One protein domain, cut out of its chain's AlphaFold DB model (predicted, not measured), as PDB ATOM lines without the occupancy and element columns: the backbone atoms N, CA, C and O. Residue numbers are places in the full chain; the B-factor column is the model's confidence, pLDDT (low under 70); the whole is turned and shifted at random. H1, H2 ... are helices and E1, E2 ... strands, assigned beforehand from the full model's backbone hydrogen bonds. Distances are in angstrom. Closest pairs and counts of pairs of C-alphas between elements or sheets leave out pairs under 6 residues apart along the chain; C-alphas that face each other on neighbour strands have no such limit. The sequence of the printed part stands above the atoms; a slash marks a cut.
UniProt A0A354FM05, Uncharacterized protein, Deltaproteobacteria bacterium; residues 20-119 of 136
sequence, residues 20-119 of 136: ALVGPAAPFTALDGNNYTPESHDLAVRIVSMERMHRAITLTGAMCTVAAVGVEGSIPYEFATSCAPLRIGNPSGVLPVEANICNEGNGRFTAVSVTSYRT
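AT A GLANCE: This is residues 20 to 119 of the 136 residues of an uncharacterized protein of Deltaproteobacteria bacterium (UniProt A0A354FM05). A five-stranded sheet curls like part of a barrel round one helix, H1, with the short helix H2 packed at H1's last residue. The E4-E5 hairpin runs to one end of the long axis, at Asn 106, and the long loop of residues 24 to 42 reaches the other, at Gly 33. The 100 printed residues hold E1 E2 H1 H2 E3 E4 E5 in chain order; the mixed sheet runs E1 E2 E3 E4 E5, and the class is mixed, helices and strands. The whole is compact, with a radius of gyration of the C-alphas of 13.3 A, yet elongated, spanning 45 by 29 by 26 A.

IN THESE COORDINATES: E4, residues 93 to 105, is 35.6 A long; E5, residues 108 to 116, 23.7 A, bends by 52 degrees at residue 112 and has C-alpha 116 at (178.162, 164.061, 188.286). E3 is residues 86 to 90, 12.4 A; E2 43 to 49, 19.1 A; E1 20 to 23, 10.0 A, from C-alpha 20 at (192.918, 173.195, 182.754). H1 is residues 59 to 69, 15.4 A, and H2 75 to 79, 6.9 A.

HOW THE PARTS SIT: E3, E4 and E5 form a meander, each strand the antiparallel neighbour of the one before: N 88 and O 95 are 2.9 A apart, N 98 and O 115 3.0 A. E2 and E3 are parallel, with N 89 and O 43 at 2.8 A; with H1 and H2 between they form a strand-helix-strand unit, its crossover right-handed. E1 and E2 are an antiparallel hairpin, with N 21 and O 46 at 2.8 A. H1 is on one face of the strongly twisted sheet, making two layers; the closest C-alphas of H1 and E4 are those of Ala 67 and Ala 99, 5.6 A. H1 and H2 touch, the C-alphas of Val 69 and Tyr 77 being closest at 4.2 A. Every O i to N i+4 pair is within hydrogen-bond range in H1; in H2 0 of 1 is, against 2 of 2 O i to N i+3 pairs.

THE WHOLE: The C-alphas of Gly 33 and Asn 106, the two farthest apart, are 45.7 A apart. The link E1 to E2 is long, 19 residues. The printed part has no cut, and no printed residue has a pLDDT under 70.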
ATOM      1  N   ALA A  20     192.755 174.627 182.955       96.94
ATOM      2  CA  ALA A  20     192.918 173.195 182.754       96.94
ATOM      3  C   ALA A  20     193.742 172.918 181.495       96.94
ATOM      4  O   ALA A  20     193.531 173.541 180.459       96.94
ATOM      5  N   LEU A  21     194.660 171.961 181.600       97.38
ATOM      6  CA  LEU A  21     195.298 171.316 180.466       97.38
ATOM      7  C   LEU A  21     194.452 170.107 180.076       97.38
ATOM      8  O   LEU A  21     194.045 169.326 180.943       97.38
ATOM      9  N   VAL A  22     194.198 169.981 178.781       97.62
ATOM     10  CA  VAL A  22     193.328 168.966 178.191       97.62
ATOM     11  C   VAL A  22     194.094 168.281 177.066       97.62
ATOM     12  O   VAL A  22     194.855 168.935 176.356       97.62
ATOM     13  N   GLY A  23     193.919 166.972 176.928       97.62
ATOM     14  CA  GLY A  23     194.520 166.193 175.853       97.62
ATOM     15  C   GLY A  23     193.792 164.869 175.630       97.62
ATOM     16  O   GLY A  23     192.879 164.535 176.396       97.62
ATOM     17  N   PRO A  24     194.195 164.111 174.595       97.88
ATOM     18  CA  PRO A  24     193.576 162.832 174.278       97.88
ATOM     19  C   PRO A  24     193.795 161.827 175.414       97.88
ATOM     20  O   PRO A  24     194.694 161.988 176.246       97.88
ATOM     21  N   ALA A  25     192.984 160.771 175.434       97.81
ATOM     22  CA  ALA A  25     193.194 159.667 176.358       97.81
ATOM     23  C   ALA A  25     194.590 159.049 176.155       97.81
ATOM     24  O   ALA A  25     195.009 158.755 175.034       97.81
ATOM     25  N   ALA A  26     195.330 158.876 177.247       97.69
ATOM     26  CA  ALA A  26     196.718 158.421 177.240       97.69
ATOM     27  C   ALA A  26     196.993 157.566 178.482       97.69
ATOM     28  O   ALA A  26     196.358 157.786 179.519       97.69
ATOM     29  N   PRO A  27     197.929 156.599 178.425       98.19
ATOM     30  CA  PRO A  27     198.224 155.788 179.593       98.19
ATOM     31  C   PRO A  27     198.743 156.664 180.741       98.19
ATOM     32  O   PRO A  27     199.568 157.555 180.528       98.19
ATOM     33  N   PHE A  28     198.279 156.408 181.965       98.06
ATOM     34  CA  PHE A  28     198.789 157.095 183.150       98.06
ATOM     35  C   PHE A  28     198.756 156.215 184.400       98.06
ATOM     36  O   PHE A  28     197.918 155.323 184.536       98.06
ATOM     37  N   THR A  29     199.652 156.517 185.337       98.38
ATOM     38  CA  THR A  29     199.626 155.978 186.700       98.38
ATOM     39  C   THR A  29     198.984 157.010 187.622       98.38
ATOM     40  O   THR A  29     199.414 158.167 187.668       98.38
ATOM     41  N   ALA A  30     197.924 156.616 188.321       98.19
ATOM     42  CA  ALA A  30     197.238 157.459 189.289       98.19
ATOM     43  C   ALA A  30     198.033 157.582 190.599       98.19
ATOM     44  O   ALA A  30     198.972 156.836 190.870       98.19
ATOM     45  N   LEU A  31     197.642 158.538 191.443       97.56
ATOM     46  CA  LEU A  31     198.286 158.812 192.733       97.56
ATOM     47  C   LEU A  31     198.189 157.654 193.738       97.56
ATOM     48  O   LEU A  31     198.923 157.658 194.724       97.56
ATOM     49  N   ASP A  32     197.286 156.701 193.519       96.69
ATOM     50  CA  ASP A  32     197.146 155.470 194.302       96.69
ATOM     51  C   ASP A  32     197.972 154.295 193.737       96.69
ATOM     52  O   ASP A  32     197.967 153.212 194.316       96.69
ATOM     53  N   GLY A  33     198.699 154.507 192.632       97.75
ATOM     54  CA  GLY A  33     199.517 153.499 191.957       97.75
ATOM     55  C   GLY A  33     198.783 152.686 190.886       97.75
ATOM     56  O   GLY A  33     199.423 151.889 190.201       97.75
ATOM     57  N   ASN A  34     197.476 152.889 190.695       98.31
ATOM     58  CA  ASN A  34     196.724 152.192 189.654       98.31
ATOM     59  C   ASN A  34     197.130 152.675 188.257       98.31
ATOM     60  O   ASN A  34     197.297 153.873 188.019       98.31
ATOM     61  N   ASN A  35     197.241 151.738 187.315       98.38
ATOM     62  CA  ASN A  35     197.531 152.037 185.916       98.38
ATOM     63  C   ASN A  35     196.241 152.064 185.096       98.38
ATOM     64  O   ASN A  35     195.431 151.141 185.160       98.38
ATOM     65  N   TYR A  36     196.090 153.108 184.291       98.44
ATOM     66  CA  TYR A  36     194.949 153.330 183.417       98.44
ATOM     67  C   TYR A  36     195.421 153.326 181.968       98.44
ATOM     68  O   TYR A  36     196.339 154.064 181.613       98.44
ATOM     69  N   THR A  37     194.802 152.495 181.131       98.31
ATOM     70  CA  THR A  37     195.060 152.462 179.685       98.31
ATOM     71  C   THR A  37     194.275 153.572 178.975       98.31
ATOM     72  O   THR A  37     193.337 154.116 179.570       98.31
ATOM     73  N   PRO A  38     194.600 153.926 177.720       97.50
ATOM     74  CA  PRO A  38     193.805 154.884 176.949       97.50
ATOM     75  C   PRO A  38     192.309 154.544 176.897       97.50
ATOM     76  O   PRO A  38     191.482 155.431 177.013       97.50
ATOM     77  N   GLU A  39     191.933 153.266 176.835       97.25
ATOM     78  CA  GLU A  39     190.533 152.824 176.702       97.25
ATOM     79  C   GLU A  39     189.709 153.023 177.988       97.25
ATOM     80  O   GLU A  39     188.473 152.951 177.982       97.25
ATOM     81  N   SER A  40     190.380 153.263 179.118       97.44
ATOM     82  CA  SER A  40     189.738 153.443 180.426       97.44
ATOM     83  C   SER A  40     189.031 154.791 180.588       97.44
ATOM     84  O   SER A  40     188.202 154.940 181.490       97.44
ATOM     85  N   HIS A  41     189.342 155.768 179.736       98.06
ATOM     86  CA  HIS A  41     188.806 157.120 179.799       98.06
ATOM     87  C   HIS A  41     188.707 157.732 178.401       98.06
ATOM     88  O   HIS A  41     189.226 157.181 177.441       98.06
ATOM     89  N   ASP A  42     188.021 158.863 178.293       98.19
ATOM     90  CA  ASP A  42     187.710 159.484 177.004       98.19
ATOM     91  C   ASP A  42     188.455 160.807 176.793       98.19
ATOM     92  O   ASP A  42     188.541 161.307 175.676       98.19
ATOM     93  N   LEU A  43     188.985 161.390 177.876       98.06
ATOM     94  CA  LEU A  43     189.701 162.663 177.861       98.06
ATOM     95  C   LEU A  43     190.649 162.767 179.060       98.06
ATOM     96  O   LEU A  43     190.252 162.487 180.196       98.06
ATOM     97  N   ALA A  44     191.889 163.204 178.839       98.25
ATOM     98  CA  ALA A  44     192.838 163.469 179.914       98.25
ATOM     99  C   ALA A  44     192.764 164.941 180.339       98.25
ATOM    100  O   ALA A  44     192.885 165.845 179.511       98.25
ATOM    101  N   VAL A  45     192.593 165.197 181.641       98.25
ATOM    102  CA  VAL A  45     192.481 166.562 182.178       98.25
ATOM    103  C   VAL A  45     193.368 166.755 183.400       98.25
ATOM    104  O   VAL A  45     193.457 165.905 184.294       98.25
ATOM    105  N   ARG A  46     194.036 167.907 183.461       97.75
ATOM    106  CA  ARG A  46     194.838 168.362 184.599       97.75
ATOM    107  C   ARG A  46     194.474 169.810 184.904       97.75
ATOM    108  O   ARG A  46     194.662 170.672 184.059       97.75
ATOM    109  N   ILE A  47     193.951 170.088 186.096       97.44
ATOM    110  CA  ILE A  47     193.447 171.423 186.452       97.44
ATOM    111  C   ILE A  47     194.306 172.078 187.531       97.44
ATOM    112  O   ILE A  47     194.721 171.424 188.490       97.44
ATOM    113  N   VAL A  48     194.549 173.377 187.385       95.75
ATOM    114  CA  VAL A  48     195.198 174.218 188.393       95.75
ATOM    115  C   VAL A  48     194.127 174.807 189.308       95.75
ATOM    116  O   VAL A  48     193.110 175.333 188.856       95.75
ATOM    117  N   SER A  49     194.346 174.732 190.618       92.38
ATOM    118  CA  SER A  49     193.504 175.389 191.615       92.38
ATOM    119  C   SER A  49     194.363 175.903 192.756       92.38
ATOM    120  O   SER A  49     195.132 175.131 193.324       92.38
ATOM    121  N   MET A  50     194.201 177.183 193.111       91.62
ATOM    122  CA  MET A  50     195.043 177.847 194.114       91.62
ATOM    123  C   MET A  50     196.532 177.655 193.795       91.62
ATOM    124  O   MET A  50     197.292 177.168 194.625       91.62
ATOM    125  N   GLU A  51     196.898 177.944 192.538       90.25
ATOM    126  CA  GLU A  51     198.277 177.907 192.013       90.25
ATOM    127  C   GLU A  51     198.969 176.535 192.059       90.25
ATOM    128  O   GLU A  51     200.176 176.418 191.861       90.25
ATOM    129  N   ARG A  52     198.212 175.459 192.297       92.88
ATOM    130  CA  ARG A  52     198.741 174.095 192.369       92.88
ATOM    131  C   ARG A  52     197.974 173.168 191.447       92.88
ATOM    132  O   ARG A  52     196.765 173.314 191.264       92.88
ATOM    133  N   MET A  53     198.667 172.157 190.929       94.88
ATOM    134  CA  MET A  53     198.003 171.045 190.259       94.88
ATOM    135  C   MET A  53     197.064 170.359 191.246       94.88
ATOM    136  O   MET A  53     197.477 169.898 192.315       94.88
ATOM    137  N   HIS A  54     195.786 170.309 190.895       96.44
ATOM    138  CA  HIS A  54     194.796 169.619 191.694       96.44
ATOM    139  C   HIS A  54     195.096 168.115 191.665       96.44
ATOM    140  O   HIS A  54     195.375 167.543 190.613       96.44
ATOM    141  N   ARG A  55     195.028 167.453 192.825       96.19
ATOM    142  CA  ARG A  55     195.344 166.015 192.948       96.19
ATOM    143  C   ARG A  55     194.343 165.112 192.220       96.19
ATOM    144  O   ARG A  55     194.637 163.956 191.956       96.19
ATOM    145  N   ALA A  56     193.176 165.648 191.894       95.19
ATOM    146  CA  ALA A  56     192.154 165.017 191.065       95.19
ATOM    147  C   ALA A  56     191.717 166.008 189.969       95.19
ATOM    148  O   ALA A  56     192.542 166.590 189.275       95.19
ATOM    149  N   ILE A  57     190.434 166.347 189.927       95.94
ATOM    150  CA  ILE A  57     189.866 167.481 189.195       95.94
ATOM    151  C   ILE A  57     188.850 168.184 190.110       95.94
ATOM    152  O   ILE A  57     188.234 167.528 190.954       95.94
ATOM    153  N   THR A  58     188.700 169.510 190.017       95.25
ATOM    154  CA  THR A  58     187.618 170.197 190.739       95.25
ATOM    155  C   THR A  58     186.285 169.792 190.119       95.25
ATOM    156  O   THR A  58     186.182 169.692 188.898       95.25
ATOM    157  N   LEU A  59     185.250 169.565 190.932       95.50
ATOM    158  CA  LEU A  59     183.975 169.069 190.401       95.50
ATOM    159  C   LEU A  59     183.364 170.038 189.379       95.50
ATOM    160  O   LEU A  59     182.957 169.619 188.303       95.50
ATOM    161  N   THR A  60     183.399 171.338 189.668       95.88
ATOM    162  CA  THR A  60     182.967 172.382 188.727       95.88
ATOM    163  C   THR A  60     183.826 172.432 187.463       95.88
ATOM    164  O   THR A  60     183.308 172.719 186.390       95.88
ATOM    165  N   GLY A  61     185.120 172.106 187.563       96.62
ATOM    166  CA  GLY A  61     186.006 171.961 186.410       96.62
ATOM    167  C   GLY A  61     185.592 170.786 185.528       96.62
ATOM    168  O   GLY A  61     185.443 170.967 184.329       96.62
ATOM    169  N   ALA A  62     185.310 169.623 186.122       96.50
ATOM    170  CA  ALA A  62     184.810 168.455 185.398       96.50
ATOM    171  C   ALA A  62     183.466 168.733 184.705       96.50
ATOM    172  O   ALA A  62     183.301 168.392 183.537       96.50
ATOM    173  N   MET A  63     182.542 169.405 185.402       96.50
ATOM    174  CA  MET A  63     181.252 169.840 184.852       96.50
ATOM    175  C   MET A  63     181.425 170.790 183.659       96.50
ATOM    176  O   MET A  63     180.764 170.636 182.637       96.50
ATOM    177  N   CYS A  64     182.340 171.755 183.771       96.75
ATOM    178  CA  CYS A  64     182.663 172.677 182.686       96.75
ATOM    179  C   CYS A  64     183.308 171.951 181.499       96.75
ATOM    180  O   CYS A  64     182.948 172.220 180.358       96.75
ATOM    181  N   THR A  65     184.205 170.992 181.755       96.94
ATOM    182  CA  THR A  65     184.830 170.180 180.708       96.94
ATOM    183  C   THR A  65     183.797 169.386 179.918       96.94
ATOM    184  O   THR A  65     183.809 169.468 178.697       96.94
ATOM    185  N   VAL A  66     182.893 168.650 180.573       97.12
ATOM    186  CA  VAL A  66     181.889 167.855 179.843       97.12
ATOM    187  C   VAL A  66     180.897 168.736 179.086       97.12
ATOM    188  O   VAL A  66     180.506 168.397 177.974       97.12
ATOM    189  N   ALA A  67     180.562 169.913 179.622       96.88
ATOM    190  CA  ALA A  67     179.765 170.883 178.884       96.88
ATOM    191  C   ALA A  67     180.506 171.409 177.645       96.88
ATOM    192  O   ALA A  67     179.910 171.513 176.578       96.88
ATOM    193  N   ALA A  68     181.807 171.687 177.759       96.94
ATOM    194  CA  ALA A  68     182.629 172.105 176.630       96.94
ATOM    195  C   ALA A  68     182.766 170.998 175.573       96.94
ATOM    196  O   ALA A  68     182.693 171.301 174.389       96.94
ATOM    197  N   VAL A  69     182.860 169.721 175.961       97.06
ATOM    198  CA  VAL A  69     182.830 168.596 175.004       97.06
ATOM    199  C   VAL A  69     181.539 168.582 174.175       97.06
ATOM    200  O   VAL A  69     181.570 168.156 173.033       97.06
ATOM    201  N   GLY A  70     180.409 169.083 174.683       95.31
ATOM    202  CA  GLY A  70     179.181 169.227 173.886       95.31
ATOM    203  C   GLY A  70     179.153 170.441 172.943       95.31
ATOM    204  O   GLY A  70     178.182 170.615 172.210       95.31
ATOM    205  N   VAL A  71     180.184 171.289 172.965       95.69
ATOM    206  CA  VAL A  71     180.334 172.467 172.101       95.69
ATOM    207  C   VAL A  71     181.344 172.143 171.003       95.69
ATOM    208  O   VAL A  71     182.552 172.107 171.250       95.69
ATOM    209  N   GLU A  72     180.839 171.908 169.790       92.50
ATOM    210  CA  GLU A  72     181.653 171.617 168.606       92.50
ATOM    211  C   GLU A  72     182.687 172.724 168.348       92.50
ATOM    212  O   GLU A  72     182.377 173.915 168.418       92.50
ATOM    213  N   GLY A  73     183.932 172.322 168.073       93.19
ATOM    214  CA  GLY A  73     185.060 173.237 167.857       93.19
ATOM    215  C   GLY A  73     185.705 173.788 169.134       93.19
ATOM    216  O   GLY A  73     186.584 174.644 169.057       93.19
ATOM    217  N   SER A  74     185.289 173.333 170.320       96.88
ATOM    218  CA  SER A  74     186.028 173.609 171.553       96.88
ATOM    219  C   SER A  74     187.239 172.676 171.705       96.88
ATOM    220  O   SER A  74     187.228 171.541 171.235       96.88
ATOM    221  N   ILE A  75     188.257 173.109 172.458       97.56
ATOM    222  CA  ILE A  75     189.451 172.284 172.724       97.56
ATOM    223  C   ILE A  75     189.087 170.902 173.319       97.56
ATOM    224  O   ILE A  75     189.632 169.900 172.865       97.56
ATOM    225  N   PRO A  76     188.175 170.776 174.309       97.00
ATOM    226  CA  PRO A  76     187.756 169.458 174.787       97.00
ATOM    227  C   PRO A  76     187.040 168.606 173.733       97.00
ATOM    228  O   PRO A  76     187.252 167.396 173.726       97.00
ATOM    229  N   TYR A  77     186.229 169.209 172.855       96.69
ATOM    230  CA  TYR A  77     185.562 168.494 171.759       96.69
ATOM    231  C   TYR A  77     186.579 167.857 170.802       96.69
ATOM    232  O   TYR A  77     186.397 166.718 170.392       96.69
ATOM    233  N   GLU A  78     187.682 168.551 170.505       96.38
ATOM    234  CA  GLU A  78     188.727 168.057 169.595       96.38
ATOM    235  C   GLU A  78     189.449 166.798 170.102       96.38
ATOM    236  O   GLU A  78     189.923 165.992 169.301       96.38
ATOM    237  N   PHE A  79     189.556 166.621 171.422       97.00
ATOM    238  CA  PHE A  79     190.321 165.524 172.026       97.00
ATOM    239  C   PHE A  79     189.470 164.383 172.581       97.00
ATOM    240  O   PHE A  79     190.007 163.300 172.825       97.00
ATOM    241  N   ALA A  80     188.185 164.621 172.846       96.06
ATOM    242  CA  ALA A  80     187.324 163.633 173.476       96.06
ATOM    243  C   ALA A  80     186.967 162.500 172.504       96.06
ATOM    244  O   ALA A  80     186.563 162.737 171.370       96.06
ATOM    245  N   THR A  81     187.053 161.252 172.966       94.00
ATOM    246  CA  THR A  81     186.627 160.077 172.178       94.00
ATOM    247  C   THR A  81     185.147 159.727 172.357       94.00
ATOM    248  O   THR A  81     184.632 158.846 171.673       94.00
ATOM    249  N   SER A  82     184.463 160.383 173.296       88.50
ATOM    250  CA  SER A  82     183.042 160.214 173.615       88.50
ATOM    251  C   SER A  82     182.495 161.517 174.197       88.50
ATOM    252  O   SER A  82     183.229 162.246 174.862       88.50
ATOM    253  N   CYS A  83     181.205 161.795 173.993       74.25
ATOM    254  CA  CYS A  83     180.563 163.011 174.501       74.25
ATOM    255  C   CYS A  83     179.665 162.764 175.727       74.25
ATOM    256  O   CYS A  83     179.530 163.658 176.561       74.25
ATOM    257  N   ALA A  84     179.065 161.573 175.868       76.19
ATOM    258  CA  ALA A  84     178.247 161.211 177.030       76.19
ATOM    259  C   ALA A  84     177.987 159.684 177.117       76.19
ATOM    260  O   ALA A  84     177.501 159.110 176.140       76.19
ATOM    261  N   PRO A  85     178.231 159.032 178.274       85.69
ATOM    262  CA  PRO A  85     178.973 159.564 179.417       85.69
ATOM    263  C   PRO A  85     180.448 159.799 179.065       85.69
ATOM    264  O   PRO A  85     181.059 159.006 178.352       85.69
ATOM    265  N   LEU A  86     181.010 160.897 179.577       96.25
ATOM    266  CA  LEU A  86     182.422 161.245 179.427       96.25
ATOM    267  C   LEU A  86     183.192 160.771 180.663       96.25
ATOM    268  O   LEU A  86     182.896 161.164 181.795       96.25
ATOM    269  N   ARG A  87     184.227 159.960 180.457       97.75
ATOM    270  CA  ARG A  87     185.146 159.522 181.512       97.75
ATOM    271  C   ARG A  87     186.390 160.402 181.497       97.75
ATOM    272  O   ARG A  87     187.203 160.324 180.579       97.75
ATOM    273  N   ILE A  88     186.573 161.225 182.527       97.94
ATOM    274  CA  ILE A  88     187.729 162.126 182.636       97.94
ATOM    275  C   ILE A  88     188.870 161.445 183.397       97.94
ATOM    276  O   ILE A  88     188.766 161.205 184.605       97.94
ATOM    277  N   GLY A  89     189.989 161.210 182.712       98.06
ATOM    278  CA  GLY A  89     191.248 160.766 183.304       98.06
ATOM    279  C   GLY A  89     191.961 161.914 184.024       98.06
ATOM    280  O   GLY A  89     192.435 162.868 183.406       98.06
ATOM    281  N   ASN A  90     192.071 161.822 185.347       97.75
ATOM    282  CA  ASN A  90     192.704 162.804 186.228       97.75
ATOM    283  C   ASN A  90     193.752 162.118 187.136       97.75
ATOM    284  O   ASN A  90     193.809 160.891 187.171       97.75
ATOM    285  N   PRO A  91     194.598 162.846 187.892       97.75
ATOM    286  CA  PRO A  91     195.665 162.198 188.656       97.75
ATOM    287  C   PRO A  91     195.178 161.221 189.739       97.75
ATOM    288  O   PRO A  91     195.945 160.362 190.146       97.75
ATOM    289  N   SER A  92     193.923 161.303 190.194       97.31
ATOM    290  CA  SER A  92     193.341 160.350 191.156       97.31
ATOM    291  C   SER A  92     192.534 159.221 190.498       97.31
ATOM    292  O   SER A  92     191.815 158.517 191.197       97.31
ATOM    293  N   GLY A  93     192.608 159.063 189.173       97.81
ATOM    294  CA  GLY A  93     191.910 158.014 188.428       97.81
ATOM    295  C   GLY A  93     190.882 158.582 187.453       97.81
ATOM    296  O   GLY A  93     191.114 159.611 186.821       97.81
ATOM    297  N   VAL A  94     189.739 157.912 187.312       97.44
ATOM    298  CA  VAL A  94     188.722 158.241 186.302       97.44
ATOM    299  C   VAL A  94     187.450 158.768 186.961       97.44
ATOM    300  O   VAL A  94     186.931 158.161 187.895       97.44
ATOM    301  N   LEU A  95     186.944 159.904 186.473       96.75
ATOM    302  CA  LEU A  95     185.704 160.526 186.940       96.75
ATOM    303  C   LEU A  95     184.652 160.525 185.816       96.75
ATOM    304  O   LEU A  95     184.850 161.247 184.837       96.75
ATOM    305  N   PRO A  96     183.543 159.774 185.942       96.56
ATOM    306  CA  PRO A  96     182.434 159.855 184.999       96.56
ATOM    307  C   PRO A  96     181.594 161.115 185.238       96.56
ATOM    308  O   PRO A  96     181.236 161.441 186.377       96.56
ATOM    309  N   VAL A  97     181.267 161.806 184.151       96.56
ATOM    310  CA  VAL A  97     180.385 162.976 184.109       96.56
ATOM    311  C   VAL A  97     179.547 162.952 182.832       96.56
ATOM    312  O   VAL A  97     179.932 162.352 181.830       96.56
ATOM    313  N   GLU A  98     178.406 163.625 182.859       96.38
ATOM    314  CA  GLU A  98     177.507 163.734 181.710       96.38
ATOM    315  C   GLU A  98     177.056 165.180 181.540       96.38
ATOM    316  O   GLU A  98     176.954 165.922 182.519       96.38
ATOM    317  N   ALA A  99     176.745 165.577 180.312       95.94
ATOM    318  CA  ALA A  99     176.064 166.831 180.035       95.94
ATOM    319  C   ALA A  99     175.055 166.655 178.904       95.94
ATOM    320  O   ALA A  99     175.292 165.909 177.957       95.94
ATOM    321  N   ASN A 100     173.948 167.386 178.997       95.94
ATOM    322  CA  ASN A 100     173.025 167.599 177.896       95.94
ATOM    323  C   ASN A 100     173.234 169.020 177.370       95.94
ATOM    324  O   ASN A 100     172.840 169.990 178.025       95.94
ATOM    325  N   ILE A 101     173.881 169.126 176.212       96.12
ATOM    326  CA  ILE A 101     174.167 170.393 175.544       96.12
ATOM    327  C   ILE A 101     173.302 170.489 174.288       96.12
ATOM    328  O   ILE A 101     173.388 169.649 173.396       96.12
ATOM    329  N   CYS A 102     172.472 171.526 174.226       95.62
ATOM    330  CA  CYS A 102     171.634 171.844 173.081       95.62
ATOM    331  C   CYS A 102     172.337 172.893 172.212       95.62
ATOM    332  O   CYS A 102     172.712 173.955 172.711       95.62
ATOM    333  N   ASN A 103     172.520 172.610 170.922       95.12
ATOM    334  CA  ASN A 103     172.947 173.610 169.947       95.12
ATOM    335  C   ASN A 103     171.708 174.367 169.448       95.12
ATOM    336  O   ASN A 103     170.852 173.800 168.776       95.12
ATOM    337  N   GLU A 104     171.625 175.651 169.778       94.75
ATOM    338  CA  GLU A 104     170.504 176.534 169.430       94.75
ATOM    339  C   GLU A 104     170.652 177.139 168.019       94.75
ATOM    340  O   GLU A 104     169.813 177.928 167.582       94.75
ATOM    341  N   GLY A 105     171.749 176.827 167.321       92.75
ATOM    342  CA  GLY A 105     172.158 177.475 166.079       92.75
ATOM    343  C   GLY A 105     172.886 178.804 166.307       92.75
ATOM    344  O   GLY A 105     172.964 179.333 167.418       92.75
ATOM    345  N   ASN A 106     173.452 179.363 165.232       90.94
ATOM    346  CA  ASN A 106     174.176 180.647 165.239       90.94
ATOM    347  C   ASN A 106     175.314 180.728 166.280       90.94
ATOM    348  O   ASN A 106     175.559 181.786 166.856       90.94
ATOM    349  N   GLY A 107     175.981 179.603 166.561       89.25
ATOM    350  CA  GLY A 107     177.062 179.527 167.548       89.25
ATOM    351  C   GLY A 107     176.609 179.620 169.010       89.25
ATOM    352  O   GLY A 107     177.450 179.767 169.895       89.25
ATOM    353  N   ARG A 108     175.300 179.542 169.291       94.62
ATOM    354  CA  ARG A 108     174.768 179.488 170.657       94.62
ATOM    355  C   ARG A 108     174.555 178.048 171.104       94.62
ATOM    356  O   ARG A 108     173.934 177.251 170.408       94.62
ATOM    357  N   PHE A 109     174.985 177.774 172.328       96.25
ATOM    358  CA  PHE A 109     174.777 176.500 173.000       96.25
ATOM    359  C   PHE A 109     174.109 176.735 174.354       96.25
ATOM    360  O   PHE A 109     174.429 177.701 175.052       96.25
ATOM    361  N   THR A 110     173.207 175.838 174.735       96.62
ATOM    362  CA  THR A 110     172.540 175.817 176.038       96.62
ATOM    363  C   THR A 110     172.942 174.546 176.777       96.62
ATOM    364  O   THR A 110     172.706 173.443 176.289       96.62
ATOM    365  N   ALA A 111     173.501 174.676 177.980       95.69
ATOM    366  CA  ALA A 111     173.683 173.535 178.872       95.69
ATOM    367  C   ALA A 111     172.367 173.245 179.609       95.69
ATOM    368  O   ALA A 111     172.047 173.910 180.592       95.69
ATOM    369  N   VAL A 112     171.594 172.272 179.119       97.25
ATOM    370  CA  VAL A 112     170.299 171.872 179.699       97.25
ATOM    371  C   VAL A 112     170.507 171.188 181.049       97.25
ATOM    372  O   VAL A 112     169.776 171.444 182.003       97.25
ATOM    373  N   SER A 113     171.518 170.325 181.145       96.81
ATOM    374  CA  SER A 113     171.909 169.687 182.400       96.81
ATOM    375  C   SER A 113     173.378 169.279 182.390       96.81
ATOM    376  O   SER A 113     173.981 169.073 181.337       96.81
ATOM    377  N   VAL A 114     173.944 169.144 183.589       96.19
ATOM    378  CA  VAL A 114     175.246 168.515 183.818       96.19
ATOM    379  C   VAL A 114     175.126 167.607 185.037       96.19
ATOM    380  O   VAL A 114     174.667 168.044 186.093       96.19
ATOM    381  N   THR A 115     175.555 166.357 184.898       95.50
ATOM    382  CA  THR A 115     175.452 165.318 185.927       95.50
ATOM    383  C   THR A 115     176.838 164.882 186.382       95.50
ATOM    384  O   THR A 115     177.762 164.702 185.587       95.50
ATOM    385  N   SER A 116     176.982 164.680 187.691       94.25
ATOM    386  CA  SER A 116     178.162 164.061 188.286       94.25
ATOM    387  C   SER A 116     177.755 163.138 189.428       94.25
ATOM    388  O   SER A 116     176.742 163.365 190.091       94.25
ATOM    389  N   TYR A 117     178.564 162.112 189.677       90.75
ATOM    390  CA  TYR A 117     178.302 161.120 190.715       90.75
ATOM    391  C   TYR A 117     179.239 161.349 191.896       90.75
ATOM    392  O   TYR A 117     180.459 161.415 191.733       90.75
ATOM    393  N   ARG A 118     178.672 161.496 193.096       92.50
ATOM    394  CA  ARG A 118     179.416 161.767 194.332       92.50
ATOM    395  C   ARG A 118     178.884 160.921 195.477       92.50
ATOM    396  O   ARG A 118     177.707 160.582 195.522       92.50
ATOM    397  N   THR A 119     179.758 160.634 196.430       94.00
ATOM    398  CA  THR A 119     179.402 160.023 197.709       94.00
ATOM    399  C   THR A 119     179.513 161.062 198.820       94.00
ATOM    400  O   THR A 119     180.277 162.026 198.719       94.00
TER     401      THR A 119